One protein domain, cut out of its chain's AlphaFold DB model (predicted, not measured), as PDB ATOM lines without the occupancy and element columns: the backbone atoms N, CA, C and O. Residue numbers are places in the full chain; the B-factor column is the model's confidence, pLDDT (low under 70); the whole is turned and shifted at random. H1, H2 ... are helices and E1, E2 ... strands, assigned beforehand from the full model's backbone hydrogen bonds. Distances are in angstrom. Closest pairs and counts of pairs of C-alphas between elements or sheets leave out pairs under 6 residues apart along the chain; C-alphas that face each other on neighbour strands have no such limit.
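This is residues 118 to 215 of the 453 residues of the protein "Restriction endonuclease" of Helicobacter pylori BM012S (UniProt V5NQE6). A short helix, H1, sits in the middle; H3 runs side by side with it, and H4 crosses both about perpendicularly with its first part. H4 then runs on to a small hairpin, E1 and E2, at the far end, while long H2 slants past H1 on another side. The 98 printed residues have four named helices, then two named antiparallel strands: mostly helix. The whole is compact, with a radius of gyration of the C-alphas of 13.6 A and spans of 40 by 32 by 26 A.

Find C-alpha 119 at (165.430, 156.772, 200.799), where H1 begins, residues 119 to 127. H2 follows at residues 133 to 151, 26.8 A long, then H3 at 159 to 169, 15.3 A. H4, residues 180 to 197, spans 25.2 A with a kink of 28 degrees near 187. E1 is 201 to 204; E2, 209 to 212, ends at C-alpha 212, (154.871, 162.430, 194.410).

Start at the hub, H1: it touches H3 at a shallow tilt of 21 degrees, the same way, closest at the C-alphas of Cys 127 and Cys 166, 5.9 A. H4 touches H1 about perpendicular, 83 degrees, with residues 183 to 188 alone; C-alphas 123 and 184 are closest, 5.9 A. H2 only just touches H1, with 3 pairs of C-alphas within 8 A, the closest Leu 125 and Leu 136, 7.5 A. In the hairpin E1 and E2, look for N 202 and O 211, 2.8 A. Every O i to N i+4 pair is within hydrogen-bond range in H2 and H3, against 11 of 14 in H4 and 2 of 5 in H1, where 5 of 6 O i to N i+3 pairs are.

C-alphas 173 and 215 are farthest apart, 41.3 A. The printed part has no cut and no long link. Residues 152 to 154 and 205 to 206 have pLDDT under 70.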
ATOM      1  N   ALA A 118     161.067 154.696 200.915       86.38
ATOM      2  CA  ALA A 118     162.132 155.087 201.827       86.38
ATOM      3  C   ALA A 118     163.396 155.436 201.031       86.38
ATOM      4  O   ALA A 118     163.728 154.774 200.048       86.38
ATOM      5  N   ASN A 119     164.186 156.409 201.492       88.62
ATOM      6  CA  ASN A 119     165.430 156.772 200.799       88.62
ATOM      7  C   ASN A 119     166.390 155.583 200.661       88.62
ATOM      8  O   ASN A 119     167.124 155.484 199.683       88.62
ATOM      9  N   LYS A 120     166.359 154.661 201.630       90.88
ATOM     10  CA  LYS A 120     167.156 153.428 201.614       90.88
ATOM     11  C   LYS A 120     166.720 152.420 200.546       90.88
ATOM     12  O   LYS A 120     167.468 151.493 200.264       90.88
ATOM     13  N   GLU A 121     165.550 152.600 199.940       92.94
ATOM     14  CA  GLU A 121     165.045 151.771 198.841       92.94
ATOM     15  C   GLU A 121     165.396 152.368 197.471       92.94
ATOM     16  O   GLU A 121     165.451 151.638 196.490       92.94
ATOM     17  N   ILE A 122     165.735 153.662 197.388       93.69
ATOM     18  CA  ILE A 122     166.143 154.332 196.138       93.69
ATOM     19  C   ILE A 122     167.298 153.623 195.410       93.69
ATOM     20  O   ILE A 122     167.233 153.539 194.184       93.69
ATOM     21  N   PRO A 123     168.326 153.054 196.075       96.56
ATOM     22  CA  PRO A 123     169.346 152.271 195.375       96.56
ATOM     23  C   PRO A 123     168.775 151.140 194.508       96.56
ATOM     24  O   PRO A 123     169.323 150.852 193.445       96.56
ATOM     25  N   ILE A 124     167.657 150.533 194.925       96.19
ATOM     26  CA  ILE A 124     166.954 149.496 194.161       96.19
ATOM     27  C   ILE A 124     166.348 150.088 192.892       96.19
ATOM     28  O   ILE A 124     166.539 149.516 191.824       96.19
ATOM     29  N   LEU A 125     165.701 151.257 192.990       91.56
ATOM     30  CA  LEU A 125     165.162 151.984 191.836       91.56
ATOM     31  C   LEU A 125     166.280 152.306 190.831       91.56
ATOM     32  O   LEU A 125     166.113 152.106 189.634       91.56
ATOM     33  N   LEU A 126     167.436 152.764 191.320       91.38
ATOM     34  CA  LEU A 126     168.576 153.146 190.480       91.38
ATOM     35  C   LEU A 126     169.294 151.956 189.827       91.38
ATOM     36  O   LEU A 126     169.944 152.129 188.798       91.38
ATOM     37  N   CYS A 127     169.207 150.763 190.422       93.75
ATOM     38  CA  CYS A 127     169.792 149.534 189.878       93.75
ATOM     39  C   CYS A 127     168.790 148.694 189.073       93.75
ATOM     40  O   CYS A 127     169.162 147.629 188.574       93.75
ATOM     41  N   TRP A 128     167.535 149.137 188.964       91.44
ATOM     42  CA  TRP A 128     166.505 148.441 188.206       91.44
ATOM     43  C   TRP A 128     166.776 148.558 186.702       91.44
ATOM     44  O   TRP A 128     167.062 149.641 186.194       91.44
ATOM     45  N   LYS A 129     166.739 147.429 185.993       83.06
ATOM     46  CA  LYS A 129     167.227 147.330 184.607       83.06
ATOM     47  C   LYS A 129     166.167 147.606 183.550       83.06
ATOM     48  O   LYS A 129     166.504 148.064 182.460       83.06
ATOM     49  N   ASP A 130     164.913 147.325 183.876       79.88
ATOM     50  CA  ASP A 130     163.854 147.186 182.886       79.88
ATOM     51  C   ASP A 130     162.754 148.227 183.106       79.88
ATOM     52  O   ASP A 130     162.464 148.614 184.237       79.88
ATOM     53  N   ASP A 131     162.069 148.623 182.034       77.56
ATOM     54  CA  ASP A 131     160.862 149.462 182.095       77.56
ATOM     55  C   ASP A 131     159.638 148.632 182.538       77.56
ATOM     56  O   ASP A 131     158.644 148.482 181.830       77.56
ATOM     57  N   ASN A 132     159.760 147.984 183.700       82.69
ATOM     58  CA  ASN A 132     158.740 147.135 184.309       82.69
ATOM     59  C   ASN A 132     158.423 147.639 185.720       82.69
ATOM     60  O   ASN A 132     158.984 147.162 186.711       82.69
ATOM     61  N   ALA A 133     157.506 148.603 185.796       80.56
ATOM     62  CA  ALA A 133     157.087 149.211 187.055       80.56
ATOM     63  C   ALA A 133     156.445 148.203 188.026       80.56
ATOM     64  O   ALA A 133     156.721 148.256 189.222       80.56
ATOM     65  N   ASN A 134     155.651 147.248 187.525       82.62
ATOM     66  CA  ASN A 134     155.009 146.231 188.367       82.62
ATOM     67  C   ASN A 134     156.041 145.279 188.984       82.62
ATOM     68  O   ASN A 134     155.996 145.015 190.179       82.62
ATOM     69  N   GLY A 135     157.030 144.836 188.201       85.50
ATOM     70  CA  GLY A 135     158.112 143.998 188.725       85.50
ATOM     71  C   GLY A 135     158.962 144.715 189.777       85.50
ATOM     72  O   GLY A 135     159.366 144.103 190.763       85.50
ATOM     73  N   LEU A 136     159.200 146.020 189.598       85.19
ATOM     74  CA  LEU A 136     159.895 146.837 190.593       85.19
ATOM     75  C   LEU A 136     159.073 146.961 191.883       85.19
ATOM     76  O   LEU A 136     159.625 146.818 192.974       85.19
ATOM     77  N   TYR A 137     157.766 147.198 191.758       82.94
ATOM     78  CA  TYR A 137     156.839 147.226 192.887       82.94
ATOM     79  C   TYR A 137     156.884 145.909 193.673       82.94
ATOM     80  O   TYR A 137     157.173 145.930 194.872       82.94
ATOM     81  N   ASP A 138     156.710 144.770 192.998       84.44
ATOM     82  CA  ASP A 138     156.738 143.446 193.628       84.44
ATOM     83  C   ASP A 138     158.072 143.197 194.349       84.44
ATOM     84  O   ASP A 138     158.105 142.716 195.485       84.44
ATOM     85  N   TYR A 139     159.190 143.588 193.727       91.69
ATOM     86  CA  TYR A 139     160.515 143.466 194.332       91.69
ATOM     87  C   TYR A 139     160.644 144.285 195.624       91.69
ATOM     88  O   TYR A 139     161.180 143.787 196.615       91.69
ATOM     89  N   ILE A 140     160.159 145.531 195.638       86.56
ATOM     90  CA  ILE A 140     160.197 146.397 196.827       86.56
ATOM     91  C   ILE A 140     159.320 145.823 197.943       86.56
ATOM     92  O   ILE A 140     159.759 145.775 199.093       86.56
ATOM     93  N   ILE A 141     158.120 145.329 197.623       82.50
ATOM     94  CA  ILE A 141     157.245 144.681 198.609       82.50
ATOM     95  C   ILE A 141     157.933 143.457 199.224       82.50
ATOM     96  O   ILE A 141     157.959 143.311 200.449       82.50
ATOM     97  N   HIS A 142     158.570 142.613 198.413       86.69
ATOM     98  CA  HIS A 142     159.333 141.473 198.924       86.69
ATOM     99  C   HIS A 142     160.545 141.891 199.765       86.69
ATOM    100  O   HIS A 142     160.805 141.285 200.805       86.69
ATOM    101  N   LEU A 143     161.259 142.944 199.369       89.94
ATOM    102  CA  LEU A 143     162.373 143.497 200.139       89.94
ATOM    103  C   LEU A 143     161.923 143.974 201.531       89.94
ATOM    104  O   LEU A 143     162.613 143.717 202.523       89.94
ATOM    105  N   ARG A 144     160.756 144.625 201.613       83.31
ATOM    106  CA  ARG A 144     160.129 145.059 202.873       83.31
ATOM    107  C   ARG A 144     159.761 143.865 203.752       83.31
ATOM    108  O   ARG A 144     160.100 143.840 204.934       83.31
ATOM    109  N   GLN A 145     159.133 142.841 203.176       81.12
ATOM    110  CA  GLN A 145     158.810 141.600 203.891       81.12
ATOM    111  C   GLN A 145     160.072 140.918 204.439       81.12
ATOM    112  O   GLN A 145     160.099 140.479 205.590       81.12
ATOM    113  N   GLU A 146     161.137 140.865 203.637       87.94
ATOM    114  CA  GLU A 146     162.414 140.269 204.023       87.94
ATOM    115  C   GLU A 146     163.067 141.029 205.184       87.94
ATOM    116  O   GLU A 146     163.466 140.403 206.170       87.94
ATOM    117  N   ILE A 147     163.130 142.366 205.133       83.31
ATOM    118  CA  ILE A 147     163.744 143.129 206.229       83.31
ATOM    119  C   ILE A 147     162.934 143.021 207.522       83.31
ATOM    120  O   ILE A 147     163.520 142.897 208.598       83.31
ATOM    121  N   VAL A 148     161.601 142.991 207.442       74.56
ATOM    122  CA  VAL A 148     160.738 142.774 208.612       74.56
ATOM    123  C   VAL A 148     160.958 141.376 209.186       74.56
ATOM    124  O   VAL A 148     161.043 141.218 210.406       74.56
ATOM    125  N   ALA A 149     161.119 140.358 208.340       76.75
ATOM    126  CA  ALA A 149     161.406 139.005 208.800       76.75
ATOM    127  C   ALA A 149     162.727 138.932 209.590       76.75
ATOM    128  O   ALA A 149     162.756 138.276 210.640       76.75
ATOM    129  N   ILE A 150     163.768 139.641 209.133       81.88
ATOM    130  CA  ILE A 150     165.111 139.662 209.737       81.88
ATOM    131  C   ILE A 150     165.153 140.546 210.994       81.88
ATOM    132  O   ILE A 150     165.532 140.077 212.066       81.88
ATOM    133  N   ASN A 151     164.736 141.809 210.881       75.25
ATOM    134  CA  ASN A 151     164.969 142.851 211.889       75.25
ATOM    135  C   ASN A 151     163.740 143.193 212.741       75.25
ATOM    136  O   ASN A 151     163.834 144.022 213.648       75.25
ATOM    137  N   LYS A 152     162.572 142.611 212.438       65.62
ATOM    138  CA  LYS A 152     161.283 142.897 213.105       65.62
ATOM    139  C   LYS A 152     160.836 144.359 213.032       65.62
ATOM    140  O   LYS A 152     159.923 144.754 213.744       65.62
ATOM    141  N   THR A 153     161.479 145.149 212.175       58.00
ATOM    142  CA  THR A 153     161.246 146.586 212.037       58.00
ATOM    143  C   THR A 153     161.227 146.940 210.557       58.00
ATOM    144  O   THR A 153     162.175 146.625 209.832       58.00
ATOM    145  N   GLU A 154     160.166 147.605 210.106       65.31
ATOM    146  CA  GLU A 154     160.048 148.091 208.729       65.31
ATOM    147  C   GLU A 154     161.140 149.116 208.399       65.31
ATOM    148  O   GLU A 154     161.616 149.855 209.264       65.31
ATOM    149  N   PHE A 155     161.577 149.129 207.136       77.19
ATOM    150  CA  PHE A 155     162.584 150.053 206.590       77.19
ATOM    151  C   PHE A 155     163.960 150.054 207.283       77.19
ATOM    152  O   PHE A 155     164.816 150.895 206.988       77.19
ATOM    153  N   SER A 156     164.213 149.104 208.186       79.50
ATOM    154  CA  SER A 156     165.440 149.012 208.988       79.50
ATOM    155  C   SER A 156     166.615 148.395 208.217       79.50
ATOM    156  O   SER A 156     167.358 147.557 208.720       79.50
ATOM    157  N   TYR A 157     166.792 148.804 206.965       87.56
ATOM    158  CA  TYR A 157     167.822 148.262 206.095       87.56
ATOM    159  C   TYR A 157     169.224 148.677 206.552       87.56
ATOM    160  O   TYR A 157     169.463 149.859 206.828       87.56
ATOM    161  N   SER A 158     170.170 147.736 206.589       91.62
ATOM    162  CA  SER A 158     171.592 148.086 206.619       91.62
ATOM    163  C   SER A 158     172.080 148.448 205.218       91.62
ATOM    164  O   SER A 158     171.510 148.008 204.212       91.62
ATOM    165  N   ASP A 159     173.148 149.238 205.151       94.38
ATOM    166  CA  ASP A 159     173.743 149.643 203.878       94.38
ATOM    167  C   ASP A 159     174.271 148.414 203.122       94.38
ATOM    168  O   ASP A 159     174.057 148.290 201.917       94.38
ATOM    169  N   GLU A 160     174.872 147.451 203.829       95.56
ATOM    170  CA  GLU A 160     175.360 146.197 203.253       95.56
ATOM    171  C   GLU A 160     174.230 145.347 202.664       95.56
ATOM    172  O   GLU A 160     174.406 144.761 201.595       95.56
ATOM    173  N   PHE A 161     173.073 145.297 203.334       95.81
ATOM    174  CA  PHE A 161     171.919 144.526 202.876       95.81
ATOM    175  C   PHE A 161     171.399 145.066 201.542       95.81
ATOM    176  O   PHE A 161     171.279 144.314 200.572       95.81
ATOM    177  N   ILE A 162     171.153 146.377 201.454       97.00
ATOM    178  CA  ILE A 162     170.696 147.004 200.205       97.00
ATOM    179  C   ILE A 162     171.768 146.900 199.127       97.00
ATOM    180  O   ILE A 162     171.458 146.601 197.974       97.00
ATOM    181  N   TYR A 163     173.033 147.097 199.487       97.69
ATOM    182  CA  TYR A 163     174.134 147.019 198.540       97.69
ATOM    183  C   TYR A 163     174.269 145.627 197.912       97.69
ATOM    184  O   TYR A 163     174.481 145.515 196.704       97.69
ATOM    185  N   GLU A 164     174.081 144.555 198.685       96.81
ATOM    186  CA  GLU A 164     174.063 143.190 198.150       96.81
ATOM    187  C   GLU A 164     172.913 142.986 197.152       96.81
ATOM    188  O   GLU A 164     173.112 142.399 196.084       96.81
ATOM    189  N   LYS A 165     171.720 143.499 197.468       97.00
ATOM    190  CA  LYS A 165     170.554 143.458 196.571       97.00
ATOM    191  C   LYS A 165     170.827 144.223 195.275       97.00
ATOM    192  O   LYS A 165     170.550 143.704 194.196       97.00
ATOM    193  N   CYS A 166     171.458 145.391 195.366       97.19
ATOM    194  CA  CYS A 166     171.876 146.178 194.205       97.19
ATOM    195  C   CYS A 166     172.876 145.417 193.325       97.19
ATOM    196  O   CYS A 166     172.711 145.371 192.112       97.19
ATOM    197  N   LEU A 167     173.888 144.770 193.911       96.69
ATOM    198  CA  LEU A 167     174.864 143.982 193.148       96.69
ATOM    199  C   LEU A 167     174.222 142.801 192.408       96.69
ATOM    200  O   LEU A 167     174.611 142.507 191.276       96.69
ATOM    201  N   LYS A 168     173.218 142.157 193.020       96.00
ATOM    202  CA  LYS A 168     172.416 141.110 192.367       96.00
ATOM    203  C   LYS A 168     171.628 141.671 191.187       96.00
ATOM    204  O   LYS A 168     171.723 141.106 190.102       96.00
ATOM    205  N   LEU A 169     170.928 142.794 191.370       95.31
ATOM    206  CA  LEU A 169     170.200 143.469 190.289       95.31
ATOM    207  C   LEU A 169     171.132 143.869 189.147       95.31
ATOM    208  O   LEU A 169     170.799 143.656 187.989       95.31
ATOM    209  N   LEU A 170     172.335 144.356 189.454       92.44
ATOM    210  CA  LEU A 170     173.359 144.710 188.468       92.44
ATOM    211  C   LEU A 170     174.065 143.497 187.838       92.44
ATOM    212  O   LEU A 170     174.861 143.693 186.922       92.44
ATOM    213  N   GLU A 171     173.793 142.270 188.296       94.81
ATOM    214  CA  GLU A 171     174.493 141.037 187.891       94.81
ATOM    215  C   GLU A 171     176.027 141.163 187.987       94.81
ATOM    216  O   GLU A 171     176.776 140.761 187.096       94.81
ATOM    217  N   SER A 172     176.522 141.760 189.075       93.00
ATOM    218  CA  SER A 172     177.944 142.077 189.223       93.00
ATOM    219  C   SER A 172     178.452 141.847 190.639       93.00
ATOM    220  O   SER A 172     177.822 142.223 191.619       93.00
ATOM    221  N   SER A 173     179.662 141.302 190.756       93.06
ATOM    222  CA  SER A 173     180.416 141.218 192.015       93.06
ATOM    223  C   SER A 173     181.514 142.286 192.126       93.06
ATOM    224  O   SER A 173     182.272 142.310 193.098       93.06
ATOM    225  N   ASN A 174     181.627 143.186 191.139       93.12
ATOM    226  CA  ASN A 174     182.715 144.157 191.051       93.12
ATOM    227  C   ASN A 174     182.499 145.359 191.988       93.12
ATOM    228  O   ASN A 174     182.053 146.430 191.568       93.12
ATOM    229  N   LYS A 175     182.899 145.196 193.250       93.06
ATOM    230  CA  LYS A 175     182.815 146.235 194.290       93.06
ATOM    231  C   LYS A 175     183.767 147.423 194.082       93.06
ATOM    232  O   LYS A 175     183.615 148.449 194.736       93.06
ATOM    233  N   ILE A 176     184.748 147.297 193.182       92.69
ATOM    234  CA  ILE A 176     185.670 148.390 192.832       92.69
ATOM    235  C   ILE A 176     184.975 149.373 191.888       92.69
ATOM    236  O   ILE A 176     185.068 150.585 192.089       92.69
ATOM    237  N   ARG A 177     184.278 148.849 190.870       91.25
ATOM    238  CA  ARG A 177     183.479 149.643 189.927       91.25
ATOM    239  C   ARG A 177     182.223 150.195 190.592       91.25
ATOM    240  O   ARG A 177     181.906 151.361 190.412       91.25
ATOM    241  N   PHE A 178     181.516 149.346 191.326       93.25
ATOM    242  CA  PHE A 178     180.250 149.663 191.970       93.25
ATOM    243  C   PHE A 178     180.487 149.860 193.462       93.25
ATOM    244  O   PHE A 178     180.186 148.970 194.254       93.25
ATOM    245  N   LYS A 179     181.103 150.977 193.861       96.56
ATOM    246  CA  LYS A 179     181.429 151.214 195.276       96.56
ATOM    247  C   LYS A 179     180.153 151.385 196.101       96.56
ATOM    248  O   LYS A 179     179.199 152.016 195.652       96.56
ATOM    249  N   MET A 180     180.164 150.887 197.337       96.00
ATOM    250  CA  MET A 180     179.008 150.992 198.234       96.00
ATOM    251  C   MET A 180     178.616 152.448 198.515       96.00
ATOM    252  O   MET A 180     177.440 152.777 198.423       96.00
ATOM    253  N   SER A 181     179.588 153.337 198.764       94.06
ATOM    254  CA  SER A 181     179.310 154.767 198.978       94.06
ATOM    255  C   SER A 181     178.611 155.410 197.782       94.06
ATOM    256  O   SER A 181     177.693 156.205 197.964       94.06
ATOM    257  N   GLN A 182     179.000 155.018 196.567       93.25
ATOM    258  CA  GLN A 182     178.433 155.554 195.339       93.25
ATOM    259  C   GLN A 182     176.977 155.130 195.165       93.25
ATOM    260  O   GLN A 182     176.136 155.969 194.875       93.25
ATOM    261  N   ILE A 183     176.670 153.846 195.376       93.75
ATOM    262  CA  ILE A 183     175.314 153.313 195.179       93.75
ATOM    263  C   ILE A 183     174.364 153.733 196.304       93.75
ATOM    264  O   ILE A 183     173.233 154.118 196.028       93.75
ATOM    265  N   ILE A 184     174.805 153.644 197.559       93.50
ATOM    266  CA  ILE A 184     173.925 153.817 198.722       93.50
ATOM    267  C   ILE A 184     173.772 155.286 199.123       93.50
ATOM    268  O   ILE A 184     172.716 155.666 199.617       93.50
ATOM    269  N   ASN A 185     174.794 156.119 198.896       89.75
ATOM    270  CA  ASN A 185     174.797 157.509 199.357       89.75
ATOM    271  C   ASN A 185     174.834 158.510 198.201       89.75
ATOM    272  O   ASN A 185     173.874 159.249 198.008       89.75
ATOM    273  N   GLU A 186     175.918 158.534 197.420       90.00
ATOM    274  CA  GLU A 186     176.158 159.605 196.439       90.00
ATOM    275  C   GLU A 186     175.063 159.643 195.360       90.00
ATOM    276  O   GLU A 186     174.480 160.696 195.103       90.00
ATOM    277  N   ALA A 187     174.729 158.487 194.775       89.62
ATOM    278  CA  ALA A 187     173.704 158.386 193.740       89.62
ATOM    279  C   ALA A 187     172.292 158.656 194.283       89.62
ATOM    280  O   ALA A 187     171.471 159.240 193.579       89.62
ATOM    281  N   VAL A 188     172.014 158.277 195.536       91.50
ATOM    282  CA  VAL A 188     170.724 158.536 196.195       91.50
ATOM    283  C   VAL A 188     170.535 160.029 196.437       91.50
ATOM    284  O   VAL A 188     169.514 160.586 196.035       91.50
ATOM    285  N   ASP A 189     171.523 160.694 197.036       88.06
ATOM    286  CA  ASP A 189     171.471 162.135 197.295       88.06
ATOM    287  C   ASP A 189     171.359 162.923 195.978       88.06
ATOM    288  O   ASP A 189     170.567 163.867 195.870       88.06
ATOM    289  N   GLU A 190     172.107 162.517 194.946       86.44
ATOM    290  CA  GLU A 190     172.033 163.125 193.619       86.44
ATOM    291  C   GLU A 190     170.666 162.915 192.956       86.44
ATOM    292  O   GLU A 190     170.108 163.878 192.415       86.44
ATOM    293  N   TYR A 191     170.117 161.699 193.018       90.69
ATOM    294  CA  TYR A 191     168.793 161.377 192.490       90.69
ATOM    295  C   TYR A 191     167.717 162.227 193.160       90.69
ATOM    296  O   TYR A 191     166.998 162.945 192.466       90.69
ATOM    297  N   ILE A 192     167.653 162.221 194.496       89.50
ATOM    298  CA  ILE A 192     166.660 162.996 195.247       89.50
ATOM    299  C   ILE A 192     166.769 164.474 194.877       89.50
ATOM    300  O   ILE A 192     165.773 165.090 194.506       89.50
ATOM    301  N   ARG A 193     167.973 165.054 194.919       85.06
ATOM    302  CA  ARG A 193     168.168 166.478 194.620       85.06
ATOM    303  C   ARG A 193     167.714 166.828 193.203       85.06
ATOM    304  O   ARG A 193     166.985 167.801 193.025       85.06
ATOM    305  N   LYS A 194     168.116 166.049 192.194       85.25
ATOM    306  CA  LYS A 194     167.737 166.301 190.794       85.25
ATOM    307  C   LYS A 194     166.240 166.118 190.562       85.25
ATOM    308  O   LYS A 194     165.632 166.966 189.919       85.25
ATOM    309  N   MET A 195     165.643 165.063 191.111       85.88
ATOM    310  CA  MET A 195     164.211 164.787 190.965       85.88
ATOM    311  C   MET A 195     163.343 165.788 191.729       85.88
ATOM    312  O   MET A 195     162.247 166.112 191.283       85.88
ATOM    313  N   ARG A 196     163.827 166.346 192.842       88.12
ATOM    314  CA  ARG A 196     163.146 167.464 193.504       88.12
ATOM    315  C   ARG A 196     163.167 168.716 192.642       88.12
ATOM    316  O   ARG A 196     162.132 169.349 192.506       88.12
ATOM    317  N   ILE A 197     164.298 169.047 192.007       81.50
ATOM    318  CA  ILE A 197     164.421 170.238 191.141       81.50
ATOM    319  C   ILE A 197     163.396 170.232 189.993       81.50
ATOM    320  O   ILE A 197     162.921 171.296 189.600       81.50
ATOM    321  N   THR A 198     163.018 169.063 189.466       81.25
ATOM    322  CA  THR A 198     161.971 168.964 188.425       81.25
ATOM    323  C   THR A 198     160.561 169.253 188.960       81.25
ATOM    324  O   THR A 198     159.629 169.492 188.182       81.25
ATOM    325  N   GLY A 199     160.406 169.247 190.285       80.94
ATOM    326  CA  GLY A 199     159.145 169.365 190.998       80.94
ATOM    327  C   GLY A 199     158.340 168.071 191.022       80.94
ATOM    328  O   GLY A 199     157.202 168.124 191.454       80.94
ATOM    329  N   LEU A 200     158.867 166.932 190.559       82.12
ATOM    330  CA  LEU A 200     158.088 165.687 190.469       82.12
ATOM    331  C   LEU A 200     157.935 164.973 191.811       82.12
ATOM    332  O   LEU A 200     156.921 164.317 192.040       82.12
ATOM    333  N   ILE A 201     158.935 165.095 192.685       85.88
ATOM    334  CA  ILE A 201     158.926 164.447 193.996       85.88
ATOM    335  C   ILE A 201     159.087 165.460 195.123       85.88
ATOM    336  O   ILE A 201     159.756 166.487 194.975       85.88
ATOM    337  N   SER A 202     158.539 165.096 196.271       83.75
ATOM    338  CA  SER A 202     158.630 165.818 197.531       83.75
ATOM    339  C   SER A 202     159.267 164.945 198.604       83.75
ATOM    340  O   SER A 202     159.278 163.715 198.514       83.75
ATOM    341  N   LEU A 203     159.808 165.586 199.641       84.06
ATOM    342  CA  LEU A 203     160.338 164.888 200.812       84.06
ATOM    343  C   LEU A 203     159.232 164.676 201.842       84.06
ATOM    344  O   LEU A 203     158.458 165.585 202.127       84.06
ATOM    345  N   ARG A 204     159.200 163.494 202.457       77.19
ATOM    346  CA  ARG A 204     158.262 163.136 203.528       77.19
ATOM    347  C   ARG A 204     159.017 162.588 204.739       77.19
ATOM    348  O   ARG A 204     160.158 162.131 204.634       77.19
ATOM    349  N   GLY A 205     158.384 162.643 205.912       68.81
ATOM    350  CA  GLY A 205     158.940 162.076 207.147       68.81
ATOM    351  C   GLY A 205     160.315 162.643 207.512       68.81
ATOM    352  O   GLY A 205     161.229 161.881 207.823       68.81
ATOM    353  N   ASN A 206     160.472 163.970 207.418       69.38
ATOM    354  CA  ASN A 206     161.737 164.686 207.625       69.38
ATOM    355  C   ASN A 206     162.874 164.206 206.696       69.38
ATOM    356  O   ASN A 206     164.003 163.962 207.122       69.38
ATOM    357  N   GLY A 207     162.542 163.998 205.420       75.38
ATOM    358  CA  GLY A 207     163.496 163.590 204.393       75.38
ATOM    359  C   GLY A 207     163.887 162.117 204.427       75.38
ATOM    360  O   GLY A 207     164.862 161.764 203.779       75.38
ATOM    361  N   ARG A 208     163.171 161.256 205.163       78.88
ATOM    362  CA  ARG A 208     163.412 159.798 205.179       78.88
ATOM    363  C   ARG A 208     162.737 159.058 204.029       78.88
ATOM    364  O   ARG A 208     163.154 157.946 203.705       78.88
ATOM    365  N   PHE A 209     161.706 159.668 203.459       83.75
ATOM    366  CA  PHE A 209     160.913 159.112 202.377       83.75
ATOM    367  C   PHE A 209     160.767 160.137 201.255       83.75
ATOM    368  O   PHE A 209     160.807 161.349 201.500       83.75
ATOM    369  N   ILE A 210     160.537 159.637 200.047       85.31
ATOM    370  CA  ILE A 210     160.109 160.425 198.896       85.31
ATOM    371  C   ILE A 210     158.702 160.022 198.483       85.31
ATOM    372  O   ILE A 210     158.269 158.888 198.697       85.31
ATOM    373  N   ASP A 211     158.004 160.975 197.885       82.50
ATOM    374  CA  ASP A 211     156.647 160.801 197.389       82.50
ATOM    375  C   ASP A 211     156.398 161.748 196.212       82.50
ATOM    376  O   ASP A 211     157.202 162.648 195.956       82.50
ATOM    377  N   ILE A 212     155.299 161.553 195.497       81.69
ATOM    378  CA  ILE A 212     154.871 162.430 194.410       81.69
ATOM    379  C   ILE A 212     154.537 163.824 194.959       81.69
ATOM    380  O   ILE A 212     153.819 163.968 195.948       81.69
ATOM    381  N   ASN A 213     155.030 164.863 194.283       82.38
ATOM    382  CA  ASN A 213     154.648 166.240 194.575       82.38
ATOM    383  C   ASN A 213     153.276 166.562 193.972       82.38
ATOM    384  O   ASN A 213     153.130 166.777 192.764       82.38
ATOM    385  N   THR A 214     152.275 166.677 194.833       79.44
ATOM    386  CA  THR A 214     150.878 166.851 194.428       79.44
ATOM    387  C   THR A 214     150.565 168.220 193.818       79.44
ATOM    388  O   THR A 214     149.551 168.370 193.123       79.44
ATOM    389  N   ASN A 215     151.448 169.212 193.996       78.62
ATOM    390  CA  ASN A 215     151.362 170.501 193.298       78.62
ATOM    391  C   ASN A 215     151.555 170.355 191.779       78.62
ATOM    392  O   ASN A 215     151.159 171.238 191.020       78.62
TER     393      ASN A 215